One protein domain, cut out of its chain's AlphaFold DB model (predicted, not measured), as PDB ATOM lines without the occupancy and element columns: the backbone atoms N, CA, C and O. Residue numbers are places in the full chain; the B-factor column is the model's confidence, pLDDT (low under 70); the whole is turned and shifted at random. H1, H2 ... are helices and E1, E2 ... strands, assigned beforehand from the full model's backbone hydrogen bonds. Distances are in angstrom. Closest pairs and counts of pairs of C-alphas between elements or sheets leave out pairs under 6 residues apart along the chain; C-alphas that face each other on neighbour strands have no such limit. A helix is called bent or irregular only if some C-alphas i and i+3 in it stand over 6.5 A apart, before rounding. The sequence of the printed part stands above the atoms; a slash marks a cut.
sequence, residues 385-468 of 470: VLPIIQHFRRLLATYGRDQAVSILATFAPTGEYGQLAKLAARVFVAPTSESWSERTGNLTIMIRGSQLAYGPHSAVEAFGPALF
ATOM      1  N   VAL A 385     235.766 162.441 211.759       82.00
ATOM      2  CA  VAL A 385     234.373 162.779 212.082       82.00
ATOM      3  C   VAL A 385     234.190 163.023 213.579       82.00
ATOM      4  O   VAL A 385     233.637 164.048 213.968       82.00
ATOM      5  N   LEU A 386     234.708 162.138 214.438       82.81
ATOM      6  CA  LEU A 386     234.557 162.282 215.890       82.81
ATOM      7  C   LEU A 386     235.276 163.535 216.440       82.81
ATOM      8  O   LEU A 386     234.634 164.300 217.165       82.81
ATOM      9  N   PRO A 387     236.548 163.821 216.081       84.94
ATOM     10  CA  PRO A 387     237.183 165.093 216.422       84.94
ATOM     11  C   PRO A 387     236.401 166.322 215.942       84.94
ATOM     12  O   PRO A 387     236.272 167.288 216.695       84.94
ATOM     13  N   ILE A 388     235.851 166.288 214.721       85.81
ATOM     14  CA  ILE A 388     235.062 167.403 214.177       85.81
ATOM     15  C   ILE A 388     233.781 167.607 214.994       85.81
ATOM     16  O   ILE A 388     233.482 168.737 215.370       85.81
ATOM     17  N   ILE A 389     233.064 166.537 215.347       87.00
ATOM     18  CA  ILE A 389     231.865 166.607 216.196       87.00
ATOM     19  C   ILE A 389     232.193 167.189 217.576       87.00
ATOM     20  O   ILE A 389     231.484 168.064 218.077       87.00
ATOM     21  N   GLN A 390     233.284 166.737 218.200       89.38
ATOM     22  CA  GLN A 390     233.723 167.264 219.495       89.38
ATOM     23  C   GLN A 390     234.067 168.753 219.413       89.38
ATOM     24  O   GLN A 390     233.722 169.517 220.316       89.38
ATOM     25  N   HIS A 391     234.729 169.179 218.335       88.56
ATOM     26  CA  HIS A 391     235.027 170.588 218.109       88.56
ATOM     27  C   HIS A 391     233.749 171.398 217.869       88.56
ATOM     28  O   HIS A 391     233.565 172.448 218.478       88.56
ATOM     29  N   PHE A 392     232.821 170.871 217.070       90.81
ATOM     30  CA  PHE A 392     231.538 171.501 216.790       90.81
ATOM     31  C   PHE A 392     230.704 171.727 218.055       90.81
ATOM     32  O   PHE A 392     230.163 172.811 218.245       90.81
ATOM     33  N   ARG A 393     230.681 170.765 218.985       89.56
ATOM     34  CA  ARG A 393     230.041 170.939 220.301       89.56
ATOM     35  C   ARG A 393     230.626 172.112 221.091       89.56
ATOM     36  O   ARG A 393     229.883 172.875 221.703       89.56
ATOM     37  N   ARG A 394     231.950 172.293 221.056       91.12
ATOM     38  CA  ARG A 394     232.605 173.446 221.701       91.12
ATOM     39  C   ARG A 394     232.246 174.754 221.002       91.12
ATOM     40  O   ARG A 394     232.012 175.751 221.681       91.12
ATOM     41  N   LEU A 395     232.173 174.744 219.670       91.06
ATOM     42  CA  LEU A 395     231.745 175.908 218.897       91.06
ATOM     43  C   LEU A 395     230.300 176.292 219.224       91.06
ATOM     44  O   LEU A 395     230.048 177.463 219.476       91.06
ATOM     45  N   LEU A 396     229.385 175.321 219.310       92.19
ATOM     46  CA  LEU A 396     227.993 175.551 219.707       92.19
ATOM     47  C   LEU A 396     227.895 176.227 221.077       92.19
ATOM     48  O   LEU A 396     227.161 177.199 221.225       92.19
ATOM     49  N   ALA A 397     228.661 175.747 222.058       91.50
ATOM     50  CA  ALA A 397     228.665 176.315 223.406       91.50
ATOM     51  C   ALA A 397     229.255 177.736 223.464       91.50
ATOM     52  O   ALA A 397     228.858 178.527 224.313       91.50
ATOM     53  N   THR A 398     230.206 178.057 222.581       94.12
ATOM     54  CA  THR A 398     230.960 179.323 222.633       94.12
ATOM     55  C   THR A 398     230.343 180.415 221.761       94.12
ATOM     56  O   THR A 398     230.299 181.574 222.160       94.12
ATOM     57  N   TYR A 399     229.886 180.051 220.563       93.38
ATOM     58  CA  TYR A 399     229.481 180.980 219.506       93.38
ATOM     59  C   TYR A 399     227.990 180.880 219.159       93.38
ATOM     60  O   TYR A 399     227.488 181.644 218.338       93.38
ATOM     61  N   GLY A 400     227.265 179.940 219.769       92.00
ATOM     62  CA  GLY A 400     225.875 179.672 219.429       92.00
ATOM     63  C   GLY A 400     225.710 178.903 218.117       92.00
ATOM     64  O   GLY A 400     226.667 178.555 217.418       92.00
ATOM     65  N   ARG A 401     224.450 178.597 217.804       91.62
ATOM     66  CA  ARG A 401     224.048 177.663 216.742       91.62
ATOM     67  C   ARG A 401     224.493 178.110 215.350       91.62
ATOM     68  O   ARG A 401     225.210 177.377 214.672       91.62
ATOM     69  N   ASP A 402     224.104 179.315 214.951       91.06
ATOM     70  CA  ASP A 402     224.258 179.782 213.570       91.06
ATOM     71  C   ASP A 402     225.731 179.984 213.201       91.06
ATOM     72  O   ASP A 402     226.190 179.575 212.131       91.06
ATOM     73  N   GLN A 403     226.514 180.538 214.130       93.62
ATOM     74  CA  GLN A 403     227.936 180.770 213.914       93.62
ATOM     75  C   GLN A 403     228.730 179.458 213.905       93.62
ATOM     76  O   GLN A 403     229.603 179.285 213.054       93.62
ATOM     77  N   ALA A 404     228.403 178.499 214.779       92.56
ATOM     78  CA  ALA A 404     229.039 177.185 214.759       92.56
ATOM     79  C   ALA A 404     228.801 176.454 213.429       92.56
ATOM     80  O   ALA A 404     229.739 175.878 212.873       92.56
ATOM     81  N   VAL A 405     227.571 176.499 212.895       91.06
ATOM     82  CA  VAL A 405     227.224 175.891 211.597       91.06
ATOM     83  C   VAL A 405     228.005 176.542 210.459       91.06
ATOM     84  O   VAL A 405     228.571 175.828 209.632       91.06
ATOM     85  N   SER A 406     228.099 177.873 210.441       92.25
ATOM     86  CA  SER A 406     228.874 178.609 209.433       92.25
ATOM     87  C   SER A 406     230.370 178.258 209.471       92.25
ATOM     88  O   SER A 406     230.980 177.965 208.437       92.25
ATOM     89  N   ILE A 407     230.957 178.181 210.673       92.38
ATOM     90  CA  ILE A 407     232.355 177.765 210.864       92.38
ATOM     91  C   ILE A 407     232.548 176.335 210.349       92.38
ATOM     92  O   ILE A 407     233.441 176.083 209.544       92.38
ATOM     93  N   LEU A 408     231.689 175.394 210.744       91.94
ATOM     94  CA  LEU A 408     231.804 174.017 210.273       91.94
ATOM     95  C   LEU A 408     231.656 173.911 208.751       91.94
ATOM     96  O   LEU A 408     232.400 173.168 208.115       91.94
ATOM     97  N   ALA A 409     230.726 174.657 208.152       89.56
ATOM     98  CA  ALA A 409     230.528 174.667 206.708       89.56
ATOM     99  C   ALA A 409     231.794 175.106 205.954       89.56
ATOM    100  O   ALA A 409     232.100 174.518 204.913       89.56
ATOM    101  N   THR A 410     232.521 176.075 206.520       92.88
ATOM    102  CA  THR A 410     233.743 176.672 205.963       92.88
ATOM    103  C   THR A 410     234.976 175.781 206.148       92.88
ATOM    104  O   THR A 410     235.789 175.671 205.236       92.88
ATOM    105  N   PHE A 411     235.125 175.138 207.312       90.38
ATOM    106  CA  PHE A 411     236.349 174.403 207.672       90.38
ATOM    107  C   PHE A 411     236.271 172.888 207.479       90.38
ATOM    108  O   PHE A 411     237.308 172.223 207.469       90.38
ATOM    109  N   ALA A 412     235.073 172.310 207.369       88.75
ATOM    110  CA  ALA A 412     234.964 170.879 207.134       88.75
ATOM    111  C   ALA A 412     235.559 170.518 205.756       88.75
ATOM    112  O   ALA A 412     235.298 171.227 204.780       88.75
ATOM    113  N   PRO A 413     236.320 169.410 205.658       87.62
ATOM    114  CA  PRO A 413     236.934 168.975 204.406       87.62
ATOM    115  C   PRO A 413     235.916 168.841 203.267       87.62
ATOM    116  O   PRO A 413     234.753 168.509 203.492       87.62
ATOM    117  N   THR A 414     236.352 169.017 202.023       87.81
ATOM    118  CA  THR A 414     235.486 168.911 200.834       87.81
ATOM    119  C   THR A 414     235.167 167.469 200.403       87.81
ATOM    120  O   THR A 414     234.481 167.277 199.406       87.81
ATOM    121  N   GLY A 415     235.614 166.450 201.146       91.12
ATOM    122  CA  GLY A 415     235.362 165.030 200.852       91.12
ATOM    123  C   GLY A 415     234.191 164.408 201.624       91.12
ATOM    124  O   GLY A 415     233.566 165.057 202.465       91.12
ATOM    125  N   GLU A 416     233.949 163.112 201.390       91.75
ATOM    126  CA  GLU A 416     232.860 162.339 202.018       91.75
ATOM    127  C   GLU A 416     232.860 162.467 203.548       91.75
ATOM    128  O   GLU A 416     231.831 162.757 204.148       91.75
ATOM    129  N   TYR A 417     234.025 162.368 204.198       88.56
ATOM    130  CA  TYR A 417     234.134 162.523 205.654       88.56
ATOM    131  C   TYR A 417     233.747 163.918 206.159       88.56
ATOM    132  O   TYR A 417     233.204 164.052 207.255       88.56
ATOM    133  N   GLY A 418     234.025 164.967 205.382       89.94
ATOM    134  CA  GLY A 418     233.632 166.323 205.750       89.94
ATOM    135  C   GLY A 418     232.135 166.552 205.564       89.94
ATOM    136  O   GLY A 418     231.514 167.191 206.414       89.94
ATOM    137  N   GLN A 419     231.529 165.962 204.530       92.25
ATOM    138  CA  GLN A 419     230.072 165.922 204.388       92.25
ATOM    139  C   GLN A 419     229.425 165.148 205.543       92.25
ATOM    140  O   GLN A 419     228.518 165.667 206.187       92.25
ATOM    141  N   LEU A 420     229.953 163.972 205.888       92.88
ATOM    142  CA  LEU A 420     229.482 163.162 207.013       92.88
ATOM    143  C   LEU A 420     229.546 163.934 208.339       92.88
ATOM    144  O   LEU A 420     228.618 163.882 209.140       92.88
ATOM    145  N   ALA A 421     230.617 164.701 208.559       90.00
ATOM    146  CA  ALA A 421     230.752 165.541 209.741       90.00
ATOM    147  C   ALA A 421     229.741 166.703 209.761       90.00
ATOM    148  O   ALA A 421     229.186 167.005 210.818       90.00
ATOM    149  N   LYS A 422     229.451 167.323 208.604       91.88
ATOM    150  CA  LYS A 422     228.378 168.326 208.466       91.88
ATOM    151  C   LYS A 422     227.005 167.723 208.778       91.88
ATOM    152  O   LYS A 422     226.204 168.370 209.446       91.88
ATOM    153  N   LEU A 423     226.748 166.488 208.350       91.38
ATOM    154  CA  LEU A 423     225.508 165.772 208.655       91.38
ATOM    155  C   LEU A 423     225.399 165.404 210.133       91.38
ATOM    156  O   LEU A 423     224.381 165.689 210.755       91.38
ATOM    157  N   ALA A 424     226.467 164.876 210.731       89.69
ATOM    158  CA  ALA A 424     226.500 164.569 212.159       89.69
ATOM    159  C   ALA A 424     226.279 165.819 213.023       89.69
ATOM    160  O   ALA A 424     225.630 165.763 214.064       89.69
ATOM    161  N   ALA A 425     226.781 166.971 212.577       88.81
ATOM    162  CA  ALA A 425     226.562 168.241 213.251       88.81
ATOM    163  C   ALA A 425     225.082 168.664 213.287       88.81
ATOM    164  O   ALA A 425     224.661 169.278 214.270       88.81
ATOM    165  N   ARG A 426     224.273 168.292 212.280       84.44
ATOM    166  CA  ARG A 426     222.831 168.607 212.244       84.44
ATOM    167  C   ARG A 426     222.083 168.042 213.454       84.44
ATOM    168  O   ARG A 426     221.182 168.714 213.942       84.44
ATOM    169  N   VAL A 427     222.518 166.900 213.997       85.25
ATOM    170  CA  VAL A 427     221.935 166.272 215.204       85.25
ATOM    171  C   VAL A 427     221.974 167.201 216.410       85.25
ATOM    172  O   VAL A 427     221.020 167.287 217.174       85.25
ATOM    173  N   PHE A 428     223.081 167.922 216.580       83.56
ATOM    174  CA  PHE A 428     223.259 168.833 217.713       83.56
ATOM    175  C   PHE A 428     222.568 170.173 217.494       83.56
ATOM    176  O   PHE A 428     222.296 170.899 218.444       83.56
ATOM    177  N   VAL A 429     222.320 170.516 216.231       85.19
ATOM    178  CA  VAL A 429     221.604 171.724 215.857       85.19
ATOM    179  C   VAL A 429     220.126 171.488 216.122       85.19
ATOM    180  O   VAL A 429     219.549 172.234 216.901       85.19
ATOM    181  N   ALA A 430     219.509 170.482 215.508       81.12
ATOM    182  CA  ALA A 430     218.095 170.154 215.649       81.12
ATOM    183  C   ALA A 430     217.963 168.672 216.028       81.12
ATOM    184  O   ALA A 430     217.976 167.833 215.127       81.12
ATOM    185  N   PRO A 431     217.869 168.329 217.327       75.31
ATOM    186  CA  PRO A 431     217.608 166.953 217.716       75.31
ATOM    187  C   PRO A 431     216.256 166.539 217.131       75.31
ATOM    188  O   PRO A 431     215.218 167.098 217.484       75.31
ATOM    189  N   THR A 432     216.280 165.603 216.189       76.94
ATOM    190  CA  THR A 432     215.075 165.011 215.619       76.94
ATOM    191  C   THR A 432     214.677 163.824 216.483       76.94
ATOM    192  O   THR A 432     215.509 162.989 216.833       76.94
ATOM    193  N   SER A 433     213.395 163.737 216.830       81.56
ATOM    194  CA  SER A 433     212.832 162.521 217.429       81.56
ATOM    195  C   SER A 433     212.814 161.365 216.429       81.56
ATOM    196  O   SER A 433     212.867 160.203 216.817       81.56
ATOM    197  N   GLU A 434     212.760 161.685 215.138       87.25
ATOM    198  CA  GLU A 434     212.723 160.708 214.060       87.25
ATOM    199  C   GLU A 434     214.119 160.187 213.725       87.25
ATOM    200  O   GLU A 434     215.100 160.940 213.660       87.25
ATOM    201  N   SER A 435     214.188 158.875 213.504       89.94
ATOM    202  CA  SER A 435     215.367 158.223 212.956       89.94
ATOM    203  C   SER A 435     215.515 158.566 211.482       89.94
ATOM    204  O   SER A 435     214.556 158.430 210.722       89.94
ATOM    205  N   TRP A 436     216.719 158.922 211.057       93.00
ATOM    206  CA  TRP A 436     217.015 159.140 209.648       93.00
ATOM    207  C   TRP A 436     218.406 158.634 209.291       93.00
ATOM    208  O   TRP A 436     219.285 158.479 210.142       93.00
ATOM    209  N   SER A 437     218.601 158.366 208.004       93.81
ATOM    210  CA  SER A 437     219.887 157.957 207.452       93.81
ATOM    211  C   SER A 437     220.177 158.708 206.165       93.81
ATOM    212  O   SER A 437     219.284 158.860 205.334       93.81
ATOM    213  N   GLU A 438     221.423 159.120 205.970       95.06
ATOM    214  CA  GLU A 438     221.857 159.831 204.766       95.06
ATOM    215  C   GLU A 438     223.188 159.255 204.269       95.06
ATOM    216  O   GLU A 438     224.039 158.828 205.057       95.06
ATOM    217  N   ARG A 439     223.355 159.207 202.942       95.25
ATOM    218  CA  ARG A 439     224.572 158.709 202.290       95.25
ATOM    219  C   ARG A 439     225.372 159.862 201.703       95.25
ATOM    220  O   ARG A 439     224.825 160.701 200.998       95.25
ATOM    221  N   THR A 440     226.682 159.844 201.923       91.62
ATOM    222  CA  THR A 440     227.647 160.780 201.329       91.62
ATOM    223  C   THR A 440     228.616 159.989 200.452       91.62
ATOM    224  O   THR A 440     229.796 159.877 200.776       91.62
ATOM    225  N   GLY A 441     228.095 159.333 199.413       92.88
ATOM    226  CA  GLY A 441     228.856 158.380 198.597       92.88
ATOM    227  C   GLY A 441     228.980 157.012 199.272       92.88
ATOM    228  O   GLY A 441     227.967 156.352 199.513       92.88
ATOM    229  N   ASN A 442     230.208 156.586 199.585       93.31
ATOM    230  CA  ASN A 442     230.473 155.266 200.184       93.31
ATOM    231  C   ASN A 442     230.179 155.193 201.686       93.31
ATOM    232  O   ASN A 442     230.104 154.102 202.261       93.31
ATOM    233  N   LEU A 443     230.032 156.349 202.333       94.50
ATOM    234  CA  LEU A 443     229.742 156.448 203.754       94.50
ATOM    235  C   LEU A 443     228.256 156.694 203.991       94.50
ATOM    236  O   LEU A 443     227.579 157.393 203.240       94.50
ATOM    237  N   THR A 444     227.748 156.113 205.068       94.94
ATOM    238  CA  THR A 444     226.397 156.345 205.573       94.94
ATOM    239  C   THR A 444     226.485 156.836 207.003       94.94
ATOM    240  O   THR A 444     227.337 156.395 207.776       94.94
ATOM    241  N   ILE A 445     225.598 157.759 207.343       94.56
ATOM    242  CA  ILE A 445     225.309 158.164 208.711       94.56
ATOM    243  C   ILE A 445     223.867 157.776 209.015       94.56
ATOM    244  O   ILE A 445     222.978 158.014 208.203       94.56
ATOM    245  N   MET A 446     223.647 157.149 210.161       94.75
ATOM    246  CA  MET A 446     222.334 156.823 210.696       94.75
ATOM    247  C   MET A 446     222.221 157.463 212.072       94.75
ATOM    248  O   MET A 446     223.148 157.400 212.883       94.75
ATOM    249  N   ILE A 447     221.100 158.126 212.314       91.56
ATOM    250  CA  ILE A 447     220.831 158.864 213.540       91.56
ATOM    251  C   ILE A 447     219.489 158.401 214.074       91.56
ATOM    252  O   ILE A 447     218.519 158.302 213.324       91.56
ATOM    253  N   ARG A 448     219.434 158.139 215.378       90.00
ATOM    254  CA  ARG A 448     218.211 157.781 216.095       90.00
ATOM    255  C   ARG A 448     218.212 158.495 217.438       90.00
ATOM    256  O   ARG A 448     219.032 158.198 218.304       90.00
ATOM    257  N   GLY A 449     217.346 159.496 217.583       87.44
ATOM    258  CA  GLY A 449     217.342 160.381 218.746       87.44
ATOM    259  C   GLY A 449     218.706 161.047 218.969       87.44
ATOM    260  O   GLY A 449     219.222 161.754 218.105       87.44
ATOM    261  N   SER A 450     219.305 160.804 220.135       84.75
ATOM    262  CA  SER A 450     220.632 161.307 220.513       84.75
ATOM    263  C   SER A 450     221.759 160.312 220.225       84.75
ATOM    264  O   SER A 450     222.816 160.396 220.844       84.75
ATOM    265  N   GLN A 451     221.540 159.322 219.369       88.19
ATOM    266  CA  GLN A 451     222.542 158.327 219.014       88.19
ATOM    267  C   GLN A 451     222.901 158.452 217.536       88.19
ATOM    268  O   GLN A 451     222.088 158.834 216.692       88.19
ATOM    269  N   LEU A 452     224.154 158.134 217.239       91.62
ATOM    270  CA  LEU A 452     224.797 158.323 215.947       91.62
ATOM    271  C   LEU A 452     225.597 157.062 215.628       91.62
ATOM    272  O   LEU A 452     226.454 156.676 216.423       91.62
ATOM    273  N   ALA A 453     225.375 156.493 214.448       92.31
ATOM    274  CA  ALA A 453     226.221 155.471 213.848       92.31
ATOM    275  C   ALA A 453     226.676 155.945 212.465       92.31
ATOM    276  O   ALA A 453     225.900 156.524 211.707       92.31
ATOM    277  N   TYR A 454     227.942 155.726 212.122       94.00
ATOM    278  CA  TYR A 454     228.454 156.089 210.806       94.00
ATOM    279  C   TYR A 454     229.607 155.184 210.371       94.00
ATOM    280  O   TYR A 454     230.332 154.616 211.194       94.00
ATOM    281  N   GLY A 455     229.792 155.057 209.061       93.44
ATOM    282  CA  GLY A 455     230.803 154.178 208.480       93.44
ATOM    283  C   GLY A 455     230.499 153.820 207.027       93.44
ATOM    284  O   GLY A 455     229.651 154.467 206.410       93.44
ATOM    285  N   PRO A 456     231.185 152.805 206.473       94.44
ATOM    286  CA  PRO A 456     230.864 152.260 205.159       94.44
ATOM    287  C   PRO A 456     229.397 151.862 205.081       94.44
ATOM    288  O   PRO A 456     228.853 151.304 206.035       94.44
ATOM    289  N   HIS A 457     228.774 152.131 203.939       94.00
ATOM    290  CA  HIS A 457     227.343 151.939 203.762       94.00
ATOM    291  C   HIS A 457     226.866 150.527 204.157       94.00
ATOM    292  O   HIS A 457     225.959 150.405 204.980       94.00
ATOM    293  N   SER A 458     227.542 149.482 203.675       93.56
ATOM    294  CA  SER A 458     227.213 148.086 203.990       93.56
ATOM    295  C   SER A 458     227.283 147.763 205.486       93.56
ATOM    296  O   SER A 458     226.471 146.997 205.995       93.56
ATOM    297  N   ALA A 459     228.228 148.362 206.213       92.75
ATOM    298  CA  ALA A 459     228.386 148.130 207.645       92.75
ATOM    299  C   ALA A 459     227.293 148.840 208.457       92.75
ATOM    300  O   ALA A 459     226.745 148.269 209.396       92.75
ATOM    301  N   VAL A 460     226.952 150.080 208.094       93.31
ATOM    302  CA  VAL A 460     225.888 150.830 208.779       93.31
ATOM    303  C   VAL A 460     224.519 150.226 208.487       93.31
ATOM    304  O   VAL A 460     223.675 150.205 209.370       93.31
ATOM    305  N   GLU A 461     224.292 149.695 207.291       92.38
ATOM    306  CA  GLU A 461     223.043 149.002 206.971       92.38
ATOM    307  C   GLU A 461     222.910 147.677 207.734       92.38
ATOM    308  O   GLU A 461     221.871 147.420 208.336       92.38
ATOM    309  N   ALA A 462     223.978 146.871 207.781       93.19
ATOM    310  CA  ALA A 462     223.959 145.576 208.457       93.19
ATOM    311  C   ALA A 462     223.902 145.685 209.991       93.19
ATOM    312  O   ALA A 462     223.216 144.899 210.640       93.19
ATOM    313  N   PHE A 463     224.632 146.639 210.578       92.62
ATOM    314  CA  PHE A 463     224.816 146.719 212.032       92.62
ATOM    315  C   PHE A 463     224.172 147.950 212.671       92.62
ATOM    316  O   PHE A 463     223.899 147.931 213.867       92.62
ATOM    317  N   GLY A 464     223.903 149.011 211.905       90.06
ATOM    318  CA  GLY A 464     223.373 150.279 212.414       90.06
ATOM    319  C   GLY A 464     222.099 150.122 213.239       90.06
ATOM    320  O   GLY A 464     222.103 150.567 214.381       90.06
ATOM    321  N   PRO A 465     221.044 149.444 212.749       90.75
ATOM    322  CA  PRO A 465     219.807 149.276 213.511       90.75
ATOM    323  C   PRO A 465     220.012 148.617 214.883       90.75
ATOM    324  O   PRO A 465     219.380 149.025 215.851       90.75
ATOM    325  N   ALA A 466     220.933 147.652 214.981       91.06
ATOM    326  CA  ALA A 466     221.231 146.936 216.222       91.06
ATOM    327  C   ALA A 466     222.064 147.757 217.224       91.06
ATOM    328  O   ALA A 466     222.092 147.431 218.408       91.06
ATOM    329  N   LEU A 467     222.748 148.810 216.763       86.00
ATOM    330  CA  LEU A 467     223.506 149.722 217.623       86.00
ATOM    331  C   LEU A 467     222.585 150.654 218.422       86.00
ATOM    332  O   LEU A 467     222.950 151.111 219.506       86.00
ATOM    333  N   PHE A 468     221.375 150.915 217.926       88.00
ATOM    334  CA  PHE A 468     220.433 151.782 218.616       88.00
ATOM    335  C   PHE A 468     219.563 150.987 219.589       88.00
ATOM    336  O   PHE A 468     218.627 150.304 219.179       88.00
TER     337      PHE A 468
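What this domain is: This is residues 385 to 468 of the 470 residues of an uncharacterized protein of Symbiodinium microadriaticum (UniProt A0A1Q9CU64). A small sheet of three antiparallel strands stands between two helices, H3 packed on one of its faces and H4 covering the other; H2 lies beside H3 on the side away from the sheet, and H1 crosses over H2 and H3 to complete a three-helix bundle. Along the longest axis H2, H3, the sheet and H4 follow one another, while H1 slants across H2 and H3, with its first residue, Val 385, close to Ala 421 of H3. The printed part has 84 residues, with four named helices and three named strands in the order H1 H2 H3 E1 E2 E3 H4; the sheet's order is E1, E2, E3, and the class is mixed, helices and strands. The whole is compact, with a radius of gyration of the C-alphas of 12.6 A, and spans 37 by 28 by 17 A.

How they stand to each other: The sheet is a meander, each strand the antiparallel neighbour of the one before: E1, residues 436 to 440, E2, residues 443 to 448, and E3, residues 451 to 456. Hairpin E1 and E2 has N 438 and O 445 within hydrogen-bond range at 2.9 A, and hairpin E2 and E3 has N 446 and O 453 at 2.8 A. H3, residues 416 to 429, is on the sheet at a height of 9.2 A, over E2 and only just over E1, with 3 of its C-alphas falling there; it runs along the strands, at 5 degrees to E2 on the local plane. Its closest C-alphas to E2 are those of Leu 420 and Ile 445, 6.7 A apart. H4, residues 457 to 467, is on the opposite face at a height of 8.2 A, over E3 and only just over E2, with 3 C-alphas falling there; it runs along the strands, at 17 degrees to E3 on the local plane. Its closest C-alphas to E3 are those of Gly 464 and Ala 453, 6.1 A apart. These helices on both faces give three layers. H1, residues 385 to 399, H2, residues 401 to 411, and H3 form an up and down bundle, each helix running against the one before it. H1 touches H3 at a steep tilt of 41 degrees, the same way, the closest C-alphas being Val 385 and Ala 421 at 5.1 A. With residues 392 to 396 alone, H1 touches H2 at a steep tilt of 43 degrees, opposite ways, the closest C-alphas being Leu 395 and Ala 404 at 5.1 A; the two form a helical hairpin. H2 and H3, also a helical hairpin, touch at a shallow tilt of 6 degrees, opposite ways, with C-alphas 401 and 429 closest at 6.5 A. H3 and H4 are apart. Every O i to N i+4 pair is within hydrogen-bond range in H1 and H2, against 8 of 10 in H3 and 5 of 7 in H4.

Where its parts are: E1 measures 13.6 A from first to last C-alpha, E2 16.9 A and E3 17.3 A. H3 measures 20.2 A, H1 20.3 A, H2 15.6 A and H4 14.6 A. H4 is irregular: C-alphas 462 and 465 are 7.5 A apart. H1 begins at C-alpha 385 (234.373, 162.779, 212.082), E1 at C-alpha 436 (217.015, 159.140, 209.648), and H4 ends at C-alpha 467 (223.506, 149.722, 217.623).

The domain as a whole: The two C-alphas farthest apart, those of Tyr 399 and Ala 462, are 37.5 A apart. The printed part has no cut and no long link; the link from H3 to E1, 6 residues, is short and the others are tight. The mean pLDDT of the printed part is 90.1, and no printed residue is under 70.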